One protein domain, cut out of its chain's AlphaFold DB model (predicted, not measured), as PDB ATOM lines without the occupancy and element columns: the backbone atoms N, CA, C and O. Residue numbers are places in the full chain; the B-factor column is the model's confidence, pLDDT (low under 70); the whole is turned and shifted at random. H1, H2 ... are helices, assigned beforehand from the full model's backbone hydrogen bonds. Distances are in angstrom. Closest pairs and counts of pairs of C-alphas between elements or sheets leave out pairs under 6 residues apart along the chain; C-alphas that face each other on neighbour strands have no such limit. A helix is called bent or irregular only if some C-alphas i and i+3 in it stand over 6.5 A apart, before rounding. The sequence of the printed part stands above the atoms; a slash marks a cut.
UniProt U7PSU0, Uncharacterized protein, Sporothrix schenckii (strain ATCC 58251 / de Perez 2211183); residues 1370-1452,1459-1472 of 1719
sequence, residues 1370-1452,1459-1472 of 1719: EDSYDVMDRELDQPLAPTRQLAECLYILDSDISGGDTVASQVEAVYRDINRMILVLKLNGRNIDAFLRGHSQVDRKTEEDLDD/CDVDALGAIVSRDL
ATOM      1  N   GLU A1370       1.081  26.840 -50.210       36.24
ATOM      2  CA  GLU A1370       1.257  26.276 -48.862       36.24
ATOM      3  C   GLU A1370       1.284  24.742 -48.954       36.24
ATOM      4  O   GLU A1370       0.368  24.147 -49.529       36.24
ATOM      5  N   ASP A1371       2.341  24.112 -48.418       49.80
ATOM      6  CA  ASP A1371       2.506  22.651 -48.430       49.80
ATOM      7  C   ASP A1371       1.228  22.035 -47.837       49.80
ATOM      8  O   ASP A1371       0.829  22.384 -46.727       49.80
ATOM      9  N   SER A1372       0.572  21.122 -48.565       61.42
ATOM     10  CA  SER A1372      -0.787  20.629 -48.241       61.42
ATOM     11  C   SER A1372      -0.949  20.079 -46.811       61.42
ATOM     12  O   SER A1372      -2.071  19.971 -46.318       61.42
ATOM     13  N   TYR A1373       0.160  19.738 -46.157       64.69
ATOM     14  CA  TYR A1373       0.269  19.316 -44.763       64.69
ATOM     15  C   TYR A1373      -0.062  20.452 -43.783       64.69
ATOM     16  O   TYR A1373      -0.889  20.255 -42.896       64.69
ATOM     17  N   ASP A1374       0.504  21.649 -43.982       69.56
ATOM     18  CA  ASP A1374       0.305  22.812 -43.104       69.56
ATOM     19  C   ASP A1374      -1.167  23.251 -43.075       69.56
ATOM     20  O   ASP A1374      -1.658  23.716 -42.049       69.56
ATOM     21  N   VAL A1375      -1.886  23.090 -44.190       69.87
ATOM     22  CA  VAL A1375      -3.323  23.387 -44.275       69.87
ATOM     23  C   VAL A1375      -4.138  22.344 -43.499       69.87
ATOM     24  O   VAL A1375      -4.961  22.719 -42.665       69.87
ATOM     25  N   MET A1376      -3.866  21.048 -43.705       73.47
ATOM     26  CA  MET A1376      -4.572  19.963 -43.009       73.47
ATOM     27  C   MET A1376      -4.340  19.976 -41.490       73.47
ATOM     28  O   MET A1376      -5.297  19.813 -40.736       73.47
ATOM     29  N   ASP A1377      -3.110  20.196 -41.009       77.96
ATOM     30  CA  ASP A1377      -2.850  20.271 -39.561       77.96
ATOM     31  C   ASP A1377      -3.508  21.520 -38.925       77.96
ATOM     32  O   ASP A1377      -4.098  21.414 -37.848       77.96
ATOM     33  N   ARG A1378      -3.537  22.680 -39.610       80.44
ATOM     34  CA  ARG A1378      -4.293  23.870 -39.147       80.44
ATOM     35  C   ARG A1378      -5.803  23.639 -39.077       80.44
ATOM     36  O   ARG A1378      -6.471  24.246 -38.242       80.44
ATOM     37  N   GLU A1379      -6.369  22.826 -39.965       78.35
ATOM     38  CA  GLU A1379      -7.791  22.469 -39.929       78.35
ATOM     39  C   GLU A1379      -8.097  21.486 -38.789       78.35
ATOM     40  O   GLU A1379      -9.105  21.623 -38.092       78.35
ATOM     41  N   LEU A1380      -7.189  20.543 -38.536       83.28
ATOM     42  CA  LEU A1380      -7.298  19.576 -37.446       83.28
ATOM     43  C   LEU A1380      -7.270  20.222 -36.053       83.28
ATOM     44  O   LEU A1380      -8.024  19.773 -35.188       83.28
ATOM     45  N   ASP A1381      -6.485  21.285 -35.858       83.52
ATOM     46  CA  ASP A1381      -6.376  22.026 -34.589       83.52
ATOM     47  C   ASP A1381      -7.581  22.944 -34.274       83.52
ATOM     48  O   ASP A1381      -7.736  23.399 -33.137       83.52
ATOM     49  N   GLN A1382      -8.469  23.228 -35.236       81.80
ATOM     50  CA  GLN A1382      -9.633  24.098 -35.000       81.80
ATOM     51  C   GLN A1382     -10.685  23.446 -34.079       81.80
ATOM     52  O   GLN A1382     -10.862  22.224 -34.111       81.80
ATOM     53  N   PRO A1383     -11.479  24.219 -33.310       79.11
ATOM     54  CA  PRO A1383     -12.601  23.668 -32.550       79.11
ATOM     55  C   PRO A1383     -13.607  22.958 -33.472       79.11
ATOM     56  O   PRO A1383     -13.859  23.383 -34.598       79.11
ATOM     57  N   LEU A1384     -14.159  21.841 -32.998       79.45
ATOM     58  CA  LEU A1384     -14.952  20.917 -33.810       79.45
ATOM     59  C   LEU A1384     -16.446  21.268 -33.716       79.45
ATOM     60  O   LEU A1384     -17.114  20.935 -32.731       79.45
ATOM     61  N   ALA A1385     -16.944  21.993 -34.721       79.18
ATOM     62  CA  ALA A1385     -18.333  22.440 -34.802       79.18
ATOM     63  C   ALA A1385     -19.293  21.277 -35.142       79.18
ATOM     64  O   ALA A1385     -18.958  20.443 -35.982       79.18
ATOM     65  N   PRO A1386     -20.490  21.201 -34.524       83.14
ATOM     66  CA  PRO A1386     -21.519  20.245 -34.927       83.14
ATOM     67  C   PRO A1386     -22.074  20.616 -36.307       83.14
ATOM     68  O   PRO A1386     -22.210  21.796 -36.632       83.14
ATOM     69  N   THR A1387     -22.398  19.627 -37.137       82.49
ATOM     70  CA  THR A1387     -22.868  19.845 -38.514       82.49
ATOM     71  C   THR A1387     -23.802  18.710 -38.940       82.49
ATOM     72  O   THR A1387     -23.595  17.570 -38.553       82.49
ATOM     73  N   ARG A1388     -24.853  19.016 -39.714       81.84
ATOM     74  CA  ARG A1388     -25.842  18.031 -40.213       81.84
ATOM     75  C   ARG A1388     -25.559  17.519 -41.637       81.84
ATOM     76  O   ARG A1388     -26.304  16.702 -42.158       81.84
ATOM     77  N   GLN A1389     -24.503  18.014 -42.280       81.54
ATOM     78  CA  GLN A1389     -24.061  17.581 -43.608       81.54
ATOM     79  C   GLN A1389     -22.821  16.697 -43.464       81.54
ATOM     80  O   GLN A1389     -21.853  17.084 -42.811       81.54
ATOM     81  N   LEU A1390     -22.834  15.508 -44.065       82.61
ATOM     82  CA  LEU A1390     -21.638  14.674 -44.121       82.61
ATOM     83  C   LEU A1390     -20.679  15.283 -45.151       82.61
ATOM     84  O   LEU A1390     -20.990  15.308 -46.339       82.61
ATOM     85  N   ALA A1391     -19.537  15.804 -44.696       79.88
ATOM     86  CA  ALA A1391     -18.498  16.293 -45.598       79.88
ATOM     87  C   ALA A1391     -17.900  15.133 -46.414       79.88
ATOM     88  O   ALA A1391     -17.845  13.998 -45.934       79.88
ATOM     89  N   GLU A1392     -17.443  15.424 -47.633       82.98
ATOM     90  CA  GLU A1392     -16.857  14.420 -48.522       82.98
ATOM     91  C   GLU A1392     -15.660  13.722 -47.851       82.98
ATOM     92  O   GLU A1392     -14.766  14.368 -47.297       82.98
ATOM     93  N   CYS A1393     -15.651  12.387 -47.882       81.37
ATOM     94  CA  CYS A1393     -14.516  11.602 -47.412       81.37
ATOM     95  C   CYS A1393     -13.337  11.833 -48.355       81.37
ATOM     96  O   CYS A1393     -13.362  11.358 -49.485       81.37
ATOM     97  N   LEU A1394     -12.292  12.508 -47.887       78.86
ATOM     98  CA  LEU A1394     -11.080  12.754 -48.659       78.86
ATOM     99  C   LEU A1394     -10.303  11.447 -48.873       78.86
ATOM    100  O   LEU A1394     -10.155  10.634 -47.958       78.86
ATOM    101  N   TYR A1395      -9.779  11.257 -50.079       75.64
ATOM    102  CA  TYR A1395      -9.030  10.070 -50.486       75.64
ATOM    103  C   TYR A1395      -7.828  10.479 -51.339       75.64
ATOM    104  O   TYR A1395      -7.864  11.472 -52.062       75.64
ATOM    105  N   ILE A1396      -6.732   9.730 -51.217       70.42
ATOM    106  CA  ILE A1396      -5.505   9.970 -51.980       70.42
ATOM    107  C   ILE A1396      -5.557   9.047 -53.198       70.42
ATOM    108  O   ILE A1396      -5.305   7.852 -53.076       70.42
ATOM    109  N   LEU A1397      -5.949   9.611 -54.342       60.58
ATOM    110  CA  LEU A1397      -5.884   8.955 -55.653       60.58
ATOM    111  C   LEU A1397      -4.426   8.766 -56.086       60.58
ATOM    112  O   LEU A1397      -3.997   7.657 -56.393       60.58
ATOM    113  N   ASP A1398      -3.670   9.864 -56.053       57.46
ATOM    114  CA  ASP A1398      -2.319   9.938 -56.591       57.46
ATOM    115  C   ASP A1398      -1.274   9.884 -55.469       57.46
ATOM    116  O   ASP A1398      -0.970  10.879 -54.794       57.46
ATOM    117  N   SER A1399      -0.710   8.691 -55.277       56.89
ATOM    118  CA  SER A1399       0.548   8.497 -54.555       56.89
ATOM    119  C   SER A1399       1.706   8.959 -55.444       56.89
ATOM    120  O   SER A1399       2.284   8.168 -56.191       56.89
ATOM    121  N   ASP A1400       2.063  10.242 -55.347       55.49
ATOM    122  CA  ASP A1400       3.201  10.868 -56.039       55.49
ATOM    123  C   ASP A1400       4.565  10.371 -55.509       55.49
ATOM    124  O   ASP A1400       5.429  11.143 -55.086       55.49
ATOM    125  N   ILE A1401       4.825   9.061 -55.583       58.28
ATOM    126  CA  ILE A1401       6.121   8.440 -55.250       58.28
ATOM    127  C   ILE A1401       7.147   8.671 -56.385       58.28
ATOM    128  O   ILE A1401       8.038   7.863 -56.639       58.28
ATOM    129  N   SER A1402       7.073   9.836 -57.036       57.61
ATOM    130  CA  SER A1402       8.080  10.377 -57.957       57.61
ATOM    131  C   SER A1402       9.248  11.016 -57.188       57.61
ATOM    132  O   SER A1402       9.766  12.074 -57.548       57.61
ATOM    133  N   GLY A1403       9.682  10.363 -56.105       57.74
ATOM    134  CA  GLY A1403      10.944  10.683 -55.452       57.74
ATOM    135  C   GLY A1403      12.084  10.376 -56.420       57.74
ATOM    136  O   GLY A1403      12.234   9.230 -56.841       57.74
ATOM    137  N   GLY A1404      12.868  11.398 -56.784       62.22
ATOM    138  CA  GLY A1404      13.922  11.275 -57.799       62.22
ATOM    139  C   GLY A1404      14.971  10.201 -57.485       62.22
ATOM    140  O   GLY A1404      15.018   9.685 -56.371       62.22
ATOM    141  N   ASP A1405      15.845   9.921 -58.456       74.02
ATOM    142  CA  ASP A1405      16.744   8.756 -58.610       74.02
ATOM    143  C   ASP A1405      17.592   8.307 -57.394       74.02
ATOM    144  O   ASP A1405      18.264   7.275 -57.450       74.02
ATOM    145  N   THR A1406      17.617   9.061 -56.293       81.09
ATOM    146  CA  THR A1406      18.304   8.680 -55.057       81.09
ATOM    147  C   THR A1406      17.370   7.967 -54.077       81.09
ATOM    148  O   THR A1406      16.239   8.388 -53.834       81.09
ATOM    149  N   VAL A1407      17.893   6.945 -53.396       77.91
ATOM    150  CA  VAL A1407      17.185   6.251 -52.302       77.91
ATOM    151  C   VAL A1407      16.734   7.228 -51.203       77.91
ATOM    152  O   VAL A1407      15.698   7.019 -50.583       77.91
ATOM    153  N   ALA A1408      17.467   8.327 -50.979       79.74
ATOM    154  CA  ALA A1408      17.097   9.342 -49.993       79.74
ATOM    155  C   ALA A1408      15.808  10.093 -50.376       79.74
ATOM    156  O   ALA A1408      14.922  10.231 -49.537       79.74
ATOM    157  N   SER A1409      15.669  10.518 -51.635       76.61
ATOM    158  CA  SER A1409      14.454  11.181 -52.136       76.61
ATOM    159  C   SER A1409      13.259  10.231 -52.238       76.61
ATOM    160  O   SER A1409      12.133  10.655 -51.999       76.61
ATOM    161  N   GLN A1410      13.485   8.943 -52.510       75.05
ATOM    162  CA  GLN A1410      12.431   7.921 -52.445       75.05
ATOM    163  C   GLN A1410      11.949   7.686 -51.003       75.05
ATOM    164  O   GLN A1410      10.747   7.618 -50.758       75.05
ATOM    165  N   VAL A1411      12.866   7.633 -50.028       82.66
ATOM    166  CA  VAL A1411      12.518   7.517 -48.601       82.66
ATOM    167  C   VAL A1411      11.816   8.776 -48.076       82.66
ATOM    168  O   VAL A1411      10.870   8.641 -47.302       82.66
ATOM    169  N   GLU A1412      12.205   9.986 -48.503       81.48
ATOM    170  CA  GLU A1412      11.464  11.208 -48.143       81.48
ATOM    171  C   GLU A1412      10.061  11.226 -48.769       81.48
ATOM    172  O   GLU A1412       9.102  11.536 -48.065       81.48
ATOM    173  N   ALA A1413       9.912  10.839 -50.043       77.03
ATOM    174  CA  ALA A1413       8.607  10.769 -50.704       77.03
ATOM    175  C   ALA A1413       7.648   9.813 -49.973       77.03
ATOM    176  O   ALA A1413       6.537  10.206 -49.625       77.03
ATOM    177  N   VAL A1414       8.107   8.600 -49.636       82.80
ATOM    178  CA  VAL A1414       7.325   7.627 -48.849       82.80
ATOM    179  C   VAL A1414       7.016   8.150 -47.441       82.80
ATOM    180  O   VAL A1414       5.907   7.961 -46.945       82.80
ATOM    181  N   TYR A1415       7.954   8.843 -46.784       84.69
ATOM    182  CA  TYR A1415       7.697   9.449 -45.473       84.69
ATOM    183  C   TYR A1415       6.643  10.563 -45.544       84.69
ATOM    184  O   TYR A1415       5.779  10.638 -44.670       84.69
ATOM    185  N   ARG A1416       6.671  11.410 -46.580       82.22
ATOM    186  CA  ARG A1416       5.638  12.428 -46.814       82.22
ATOM    187  C   ARG A1416       4.276  11.771 -47.077       82.22
ATOM    188  O   ARG A1416       3.336  12.057 -46.342       82.22
ATOM    189  N   ASP A1417       4.188  10.825 -48.012       81.95
ATOM    190  CA  ASP A1417       2.930  10.158 -48.391       81.95
ATOM    191  C   ASP A1417       2.248   9.425 -47.216       81.95
ATOM    192  O   ASP A1417       1.052   9.597 -46.974       81.95
ATOM    193  N   ILE A1418       3.017   8.717 -46.376       84.82
ATOM    194  CA  ILE A1418       2.493   8.090 -45.147       84.82
ATOM    195  C   ILE A1418       1.898   9.138 -44.192       84.82
ATOM    196  O   ILE A1418       0.832   8.917 -43.615       84.82
ATOM    197  N   ASN A1419       2.548  10.296 -44.026       84.58
ATOM    198  CA  ASN A1419       1.986  11.376 -43.216       84.58
ATOM    199  C   ASN A1419       0.735  11.986 -43.874       84.58
ATOM    200  O   ASN A1419      -0.220  12.286 -43.161       84.58
ATOM    201  N   ARG A1420       0.681  12.089 -45.211       81.40
ATOM    202  CA  ARG A1420      -0.500  12.554 -45.965       81.40
ATOM    203  C   ARG A1420      -1.705  11.656 -45.690       81.40
ATOM    204  O   ARG A1420      -2.756  12.161 -45.304       81.40
ATOM    205  N   MET A1421      -1.529  10.333 -45.787       82.10
ATOM    206  CA  MET A1421      -2.551   9.343 -45.418       82.10
ATOM    207  C   MET A1421      -3.032   9.517 -43.973       82.10
ATOM    208  O   MET A1421      -4.233   9.456 -43.713       82.10
ATOM    209  N   ILE A1422      -2.116   9.748 -43.026       87.04
ATOM    210  CA  ILE A1422      -2.466   9.945 -41.612       87.04
ATOM    211  C   ILE A1422      -3.272  11.238 -41.415       87.04
ATOM    212  O   ILE A1422      -4.252  11.218 -40.670       87.04
ATOM    213  N   LEU A1423      -2.913  12.346 -42.073       85.17
ATOM    214  CA  LEU A1423      -3.663  13.606 -41.986       85.17
ATOM    215  C   LEU A1423      -5.062  13.488 -42.604       85.17
ATOM    216  O   LEU A1423      -6.039  13.839 -41.944       85.17
ATOM    217  N   VAL A1424      -5.174  12.901 -43.797       85.81
ATOM    218  CA  VAL A1424      -6.461  12.626 -44.460       85.81
ATOM    219  C   VAL A1424      -7.355  11.727 -43.595       85.81
ATOM    220  O   VAL A1424      -8.533  12.021 -43.407       85.81
ATOM    221  N   LEU A1425      -6.798  10.678 -42.975       87.99
ATOM    222  CA  LEU A1425      -7.547   9.798 -42.074       87.99
ATOM    223  C   LEU A1425      -8.042  10.528 -40.811       87.99
ATOM    224  O   LEU A1425      -9.190  10.331 -40.407       87.99
ATOM    225  N   LYS A1426      -7.212  11.388 -40.197       88.58
ATOM    226  CA  LYS A1426      -7.644  12.238 -39.071       88.58
ATOM    227  C   LYS A1426      -8.779  13.182 -39.497       88.58
ATOM    228  O   LYS A1426      -9.729  13.351 -38.736       88.58
ATOM    229  N   LEU A1427      -8.679  13.797 -40.680       86.59
ATOM    230  CA  LEU A1427      -9.636  14.790 -41.180       86.59
ATOM    231  C   LEU A1427     -10.994  14.146 -41.500       86.59
ATOM    232  O   LEU A1427     -12.026  14.627 -41.041       86.59
ATOM    233  N   ASN A1428     -11.000  12.966 -42.126       88.44
ATOM    234  CA  ASN A1428     -12.217  12.164 -42.291       88.44
ATOM    235  C   ASN A1428     -12.841  11.775 -40.935       88.44
ATOM    236  O   ASN A1428     -14.052  11.886 -40.754       88.44
ATOM    237  N   GLY A1429     -12.027  11.380 -39.948       89.79
ATOM    238  CA  GLY A1429     -12.506  11.094 -38.589       89.79
ATOM    239  C   GLY A1429     -13.123  12.314 -37.889       89.79
ATOM    240  O   GLY A1429     -14.169  12.197 -37.251       89.79
ATOM    241  N   ARG A1430     -12.517  13.495 -38.061       88.61
ATOM    242  CA  ARG A1430     -13.027  14.796 -37.593       88.61
ATOM    243  C   ARG A1430     -14.374  15.142 -38.235       88.61
ATOM    244  O   ARG A1430     -15.286  15.564 -37.524       88.61
ATOM    245  N   ASN A1431     -14.520  14.910 -39.537       87.89
ATOM    246  CA  ASN A1431     -15.759  15.157 -40.280       87.89
ATOM    247  C   ASN A1431     -16.899  14.231 -39.819       87.89
ATOM    248  O   ASN A1431     -18.033  14.680 -39.650       87.89
ATOM    249  N   ILE A1432     -16.596  12.962 -39.530       88.46
ATOM    250  CA  ILE A1432     -17.572  12.000 -38.997       88.46
ATOM    251  C   ILE A1432     -17.996  12.364 -37.562       88.46
ATOM    252  O   ILE A1432     -19.182  12.292 -37.249       88.46
ATOM    253  N   ASP A1433     -17.083  12.813 -36.692       88.76
ATOM    254  CA  ASP A1433     -17.436  13.313 -35.349       88.76
ATOM    255  C   ASP A1433     -18.284  14.601 -35.421       88.76
ATOM    256  O   ASP A1433     -19.257  14.750 -34.683       88.76
ATOM    257  N   ALA A1434     -18.002  15.508 -36.365       87.73
ATOM    258  CA  ALA A1434     -18.810  16.714 -36.592       87.73
ATOM    259  C   ALA A1434     -20.252  16.374 -37.012       87.73
ATOM    260  O   ALA A1434     -21.207  16.940 -36.465       87.73
ATOM    261  N   PHE A1435     -20.396  15.404 -37.922       88.15
ATOM    262  CA  PHE A1435     -21.673  14.853 -38.375       88.15
ATOM    263  C   PHE A1435     -22.448  14.173 -37.236       88.15
ATOM    264  O   PHE A1435     -23.602  14.508 -36.962       88.15
ATOM    265  N   LEU A1436     -21.797  13.265 -36.499       87.66
ATOM    266  CA  LEU A1436     -22.407  12.570 -35.362       87.66
ATOM    267  C   LEU A1436     -22.853  13.545 -34.266       87.66
ATOM    268  O   LEU A1436     -23.950  13.389 -33.737       87.66
ATOM    269  N   ARG A1437     -22.070  14.590 -33.966       86.57
ATOM    270  CA  ARG A1437     -22.459  15.636 -33.002       86.57
ATOM    271  C   ARG A1437     -23.650  16.465 -33.469       86.57
ATOM    272  O   ARG A1437     -24.488  16.820 -32.643       86.57
ATOM    273  N   GLY A1438     -23.728  16.782 -34.763       84.58
ATOM    274  CA  GLY A1438     -24.883  17.466 -35.350       84.58
ATOM    275  C   GLY A1438     -26.158  16.622 -35.331       84.58
ATOM    276  O   GLY A1438     -27.249  17.181 -35.232       84.58
ATOM    277  N   HIS A1439     -26.022  15.291 -35.349       83.37
ATOM    278  CA  HIS A1439     -27.145  14.363 -35.229       83.37
ATOM    279  C   HIS A1439     -27.460  13.886 -33.800       83.37
ATOM    280  O   HIS A1439     -28.567  13.418 -33.557       83.37
ATOM    281  N   SER A1440     -26.550  14.041 -32.833       80.24
ATOM    282  CA  SER A1440     -26.766  13.615 -31.438       80.24
ATOM    283  C   SER A1440     -27.447  14.660 -30.542       80.24
ATOM    284  O   SER A1440     -27.656  14.403 -29.355       80.24
ATOM    285  N   GLN A1441     -27.736  15.863 -31.051       69.09
ATOM    286  CA  GLN A1441     -28.443  16.905 -30.298       69.09
ATOM    287  C   GLN A1441     -29.954  16.656 -30.357       69.09
ATOM    288  O   GLN A1441     -30.644  17.146 -31.244       69.09
ATOM    289  N   VAL A1442     -30.438  15.841 -29.415       63.69
ATOM    290  CA  VAL A1442     -31.845  15.428 -29.314       63.69
ATOM    291  C   VAL A1442     -32.687  16.512 -28.640       63.69
ATOM    292  O   VAL A1442     -32.625  16.674 -27.418       63.69
ATOM    293  N   ASP A1443     -33.542  17.166 -29.423       65.65
ATOM    294  CA  ASP A1443     -34.741  17.848 -28.931       65.65
ATOM    295  C   ASP A1443     -35.969  16.939 -29.109       65.65
ATOM    296  O   ASP A1443     -36.008  16.054 -29.963       65.65
ATOM    297  N   ARG A1444     -36.989  17.096 -28.256       69.36
ATOM    298  CA  ARG A1444     -38.153  16.195 -28.258       69.36
ATOM    299  C   ARG A1444     -39.173  16.590 -29.327       69.36
ATOM    300  O   ARG A1444     -40.010  17.451 -29.075       69.36
ATOM    301  N   LYS A1445     -39.134  15.897 -30.466       79.62
ATOM    302  CA  LYS A1445     -40.112  16.018 -31.556       79.62
ATOM    303  C   LYS A1445     -41.544  15.648 -31.149       79.62
ATOM    304  O   LYS A1445     -41.768  14.766 -30.313       79.62
ATOM    305  N   THR A1446     -42.502  16.324 -31.772       79.74
ATOM    306  CA  THR A1446     -43.953  16.219 -31.573       79.74
ATOM    307  C   THR A1446     -44.689  16.152 -32.918       79.74
ATOM    308  O   THR A1446     -44.075  16.234 -33.976       79.74
ATOM    309  N   GLU A1447     -46.014  15.994 -32.904       75.96
ATOM    310  CA  GLU A1447     -46.824  16.008 -34.134       75.96
ATOM    311  C   GLU A1447     -46.808  17.376 -34.843       75.96
ATOM    312  O   GLU A1447     -46.905  17.429 -36.061       75.96
ATOM    313  N   GLU A1448     -46.624  18.472 -34.097       77.18
ATOM    314  CA  GLU A1448     -46.514  19.834 -34.644       77.18
ATOM    315  C   GLU A1448     -45.173  20.057 -35.379       77.18
ATOM    316  O   GLU A1448     -45.062  20.970 -36.186       77.18
ATOM    317  N   ASP A1449     -44.172  19.193 -35.163       78.58
ATOM    318  CA  ASP A1449     -42.901  19.215 -35.896       78.58
ATOM    319  C   ASP A1449     -42.970  18.525 -37.273       78.58
ATOM    320  O   ASP A1449     -41.987  18.564 -38.013       78.58
ATOM    321  N   LEU A1450     -44.077  17.855 -37.628       79.53
ATOM    322  CA  LEU A1450     -44.198  17.140 -38.910       79.53
ATOM    323  C   LEU A1450     -44.151  18.079 -40.127       79.53
ATOM    324  O   LEU A1450     -43.715  17.651 -41.194       79.53
ATOM    325  N   ASP A1451     -44.551  19.343 -39.958       78.84
ATOM    326  CA  ASP A1451     -44.516  20.361 -41.015       78.84
ATOM    327  C   ASP A1451     -43.085  20.899 -41.274       78.84
ATOM    328  O   ASP A1451     -42.768  21.325 -42.387       78.84
ATOM    329  N   ASP A1452     -42.191  20.839 -40.276       74.97
ATOM    330  CA  ASP A1452     -40.815  21.362 -40.335       74.97
ATOM    331  C   ASP A1452     -39.812  20.267 -40.753       74.97
ATOM    332  O   ASP A1452     -39.052  19.738 -39.934       74.97
ATOM    333  N   CYS A1459     -31.431  10.782 -35.044       83.60
ATOM    334  CA  CYS A1459     -31.844  10.256 -33.738       83.60
ATOM    335  C   CYS A1459     -33.341  10.447 -33.412       83.60
ATOM    336  O   CYS A1459     -33.822   9.846 -32.453       83.60
ATOM    337  N   ASP A1460     -34.091  11.219 -34.203       84.70
ATOM    338  CA  ASP A1460     -35.526  11.471 -33.998       84.70
ATOM    339  C   ASP A1460     -36.419  10.386 -34.625       84.70
ATOM    340  O   ASP A1460     -37.640  10.421 -34.467       84.70
ATOM    341  N   VAL A1461     -35.838   9.404 -35.325       83.04
ATOM    342  CA  VAL A1461     -36.579   8.321 -36.002       83.04
ATOM    343  C   VAL A1461     -37.487   7.534 -35.043       83.04
ATOM    344  O   VAL A1461     -38.612   7.185 -35.407       83.04
ATOM    345  N   ASP A1462     -37.064   7.351 -33.788       83.46
ATOM    346  CA  ASP A1462     -37.873   6.736 -32.725       83.46
ATOM    347  C   ASP A1462     -39.102   7.592 -32.354       83.46
ATOM    348  O   ASP A1462     -40.165   7.060 -32.018       83.46
ATOM    349  N   ALA A1463     -38.983   8.923 -32.422       83.02
ATOM    350  CA  ALA A1463     -40.084   9.849 -32.165       83.02
ATOM    351  C   ALA A1463     -41.059   9.895 -33.350       83.02
ATOM    352  O   ALA A1463     -42.269   9.800 -33.140       83.02
ATOM    353  N   LEU A1464     -40.545   9.944 -34.587       83.91
ATOM    354  CA  LEU A1464     -41.355   9.864 -35.806       83.91
ATOM    355  C   LEU A1464     -42.182   8.569 -35.831       83.91
ATOM    356  O   LEU A1464     -43.398   8.607 -36.024       83.91
ATOM    357  N   GLY A1465     -41.545   7.429 -35.537       84.08
ATOM    358  CA  GLY A1465     -42.215   6.132 -35.434       84.08
ATOM    359  C   GLY A1465     -43.329   6.110 -34.381       84.08
ATOM    360  O   GLY A1465     -44.394   5.539 -34.625       84.08
ATOM    361  N   ALA A1466     -43.143   6.771 -33.233       85.23
ATOM    362  CA  ALA A1466     -44.179   6.888 -32.205       85.23
ATOM    363  C   ALA A1466     -45.370   7.766 -32.647       85.23
ATOM    364  O   ALA A1466     -46.521   7.390 -32.418       85.23
ATOM    365  N   ILE A1467     -45.108   8.898 -33.309       86.93
ATOM    366  CA  ILE A1467     -46.141   9.831 -33.791       86.93
ATOM    367  C   ILE A1467     -46.998   9.170 -34.882       86.93
ATOM    368  O   ILE A1467     -48.229   9.155 -34.777       86.93
ATOM    369  N   VAL A1468     -46.354   8.558 -35.883       86.24
ATOM    370  CA  VAL A1468     -47.023   7.897 -37.017       86.24
ATOM    371  C   VAL A1468     -47.800   6.651 -36.580       86.24
ATOM    372  O   VAL A1468     -48.922   6.445 -37.035       86.24
ATOM    373  N   SER A1469     -47.261   5.826 -35.674       85.63
ATOM    374  CA  SER A1469     -47.935   4.581 -35.261       85.63
ATOM    375  C   SER A1469     -49.063   4.774 -34.241       85.63
ATOM    376  O   SER A1469     -49.979   3.949 -34.189       85.63
ATOM    377  N   ARG A1470     -49.023   5.836 -33.419       82.11
ATOM    378  CA  ARG A1470     -49.944   6.005 -32.281       82.11
ATOM    379  C   ARG A1470     -50.831   7.242 -32.373       82.11
ATOM    380  O   ARG A1470     -52.039   7.124 -32.159       82.11
ATOM    381  N   ASP A1471     -50.263   8.408 -32.656       83.50
ATOM    382  CA  ASP A1471     -50.947   9.684 -32.416       83.50
ATOM    383  C   ASP A1471     -51.797  10.109 -33.625       83.50
ATOM    384  O   ASP A1471     -53.006  10.329 -33.478       83.50
ATOM    385  N   LEU A1472     -51.228  10.045 -34.834       85.03
ATOM    386  CA  LEU A1472     -51.946  10.236 -36.105       85.03
ATOM    387  C   LEU A1472     -53.175   9.300 -36.247       85.03
ATOM    388  O   LEU A1472     -54.295   9.802 -36.401       85.03
TER     389      LEU A1472
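AT A GLANCE: This is residues 1370 to 1452 and 1459 to 1472 of the 1719 residues of an uncharacterized protein of Sporothrix schenckii (strain ATCC 58251 / de Perez 2211183) (UniProt U7PSU0). One long helix, H2, makes most of a rod, with the short helix H1 packed along part of its length and a long link without a named element folding back alongside it. Past the last residue of H2, the shorter helix H4 extends the rod at a shallow angle, with the small helix H3 near its last residues. The printed part has 97 residues, with four named helices in the order H1, H2, H3, H4 and no named strand; its class is all helix. It is extended, with a radius of gyration of the C-alphas of 21.7 A, and its C-alphas span 73 by 24 by 16 A.

HOW THE PARTS SIT: The longest helix is H2, residues 1407 to 1439. H1, residues 1372 to 1380, touches H2, and H2 touches H1 with residues 1420 to 1430 alone; their closest C-alphas, those of Met 1376 and Leu 1423, are 6.5 A apart. These two helices run the same way at a shallow tilt of 29 degrees. H4, residues 1459 to 1472, is close to H2 but not clearly touching: their closest C-alphas, those of His 1439 and Cys 1459, are 6.4 A apart. H2 and H4 run the same way at a shallow tilt of 28 degrees. H3, residues 1447 to 1451, only just touches H4, with 3 pairs of C-alphas within 8 A; the closest are those of Glu 1447 and Ile 1467, 6.2 A apart, and H4 touches H3 with residues 1467 to 1472 alone. H1 is apart from H3 and from H4, and H2 is apart from H3. In H1 and H2 every O i to N i+4 pair is within hydrogen-bond range; in H4 it is 8 of 10, and in H3 0 of 1, beside 1 of 2 O i to N i+3 pairs.

IN THESE COORDINATES: H2 has 33 residues and measures 48.2 A, from C-alpha 1407 at (17.185, 6.251, -52.302) to C-alpha 1439 at (-27.145, 14.363, -35.229). H1 has 9 residues and measures 12.7 A. H4 has 14 residues and measures 20.2 A, ending with C-alpha 1472 at (-51.946, 10.236, -36.105); it is irregular, with C-alphas 1459 and 1462 7.1 A apart. H3 has 5 residues, measures 8.5 A and is only just irregular, with C-alphas 1448 and 1451 6.7 A apart.

THE WHOLE: The two C-alphas farthest apart are those of Thr 1406 and Asp 1471, at 72.9 A. The link from H1 to H2, residues 1381 to 1406, is long; that from H2 to H3 is short, with 7 residues. The link from H3 to H4 runs across the cut: residues 1453 to 1458 are not printed, and C-alphas 1452 and 1459 are 15.7 A apart. The mean pLDDT of the printed part is 78.2; residues 1370 to 1375, 1397 to 1404 and 1441 to 1444 are under 70.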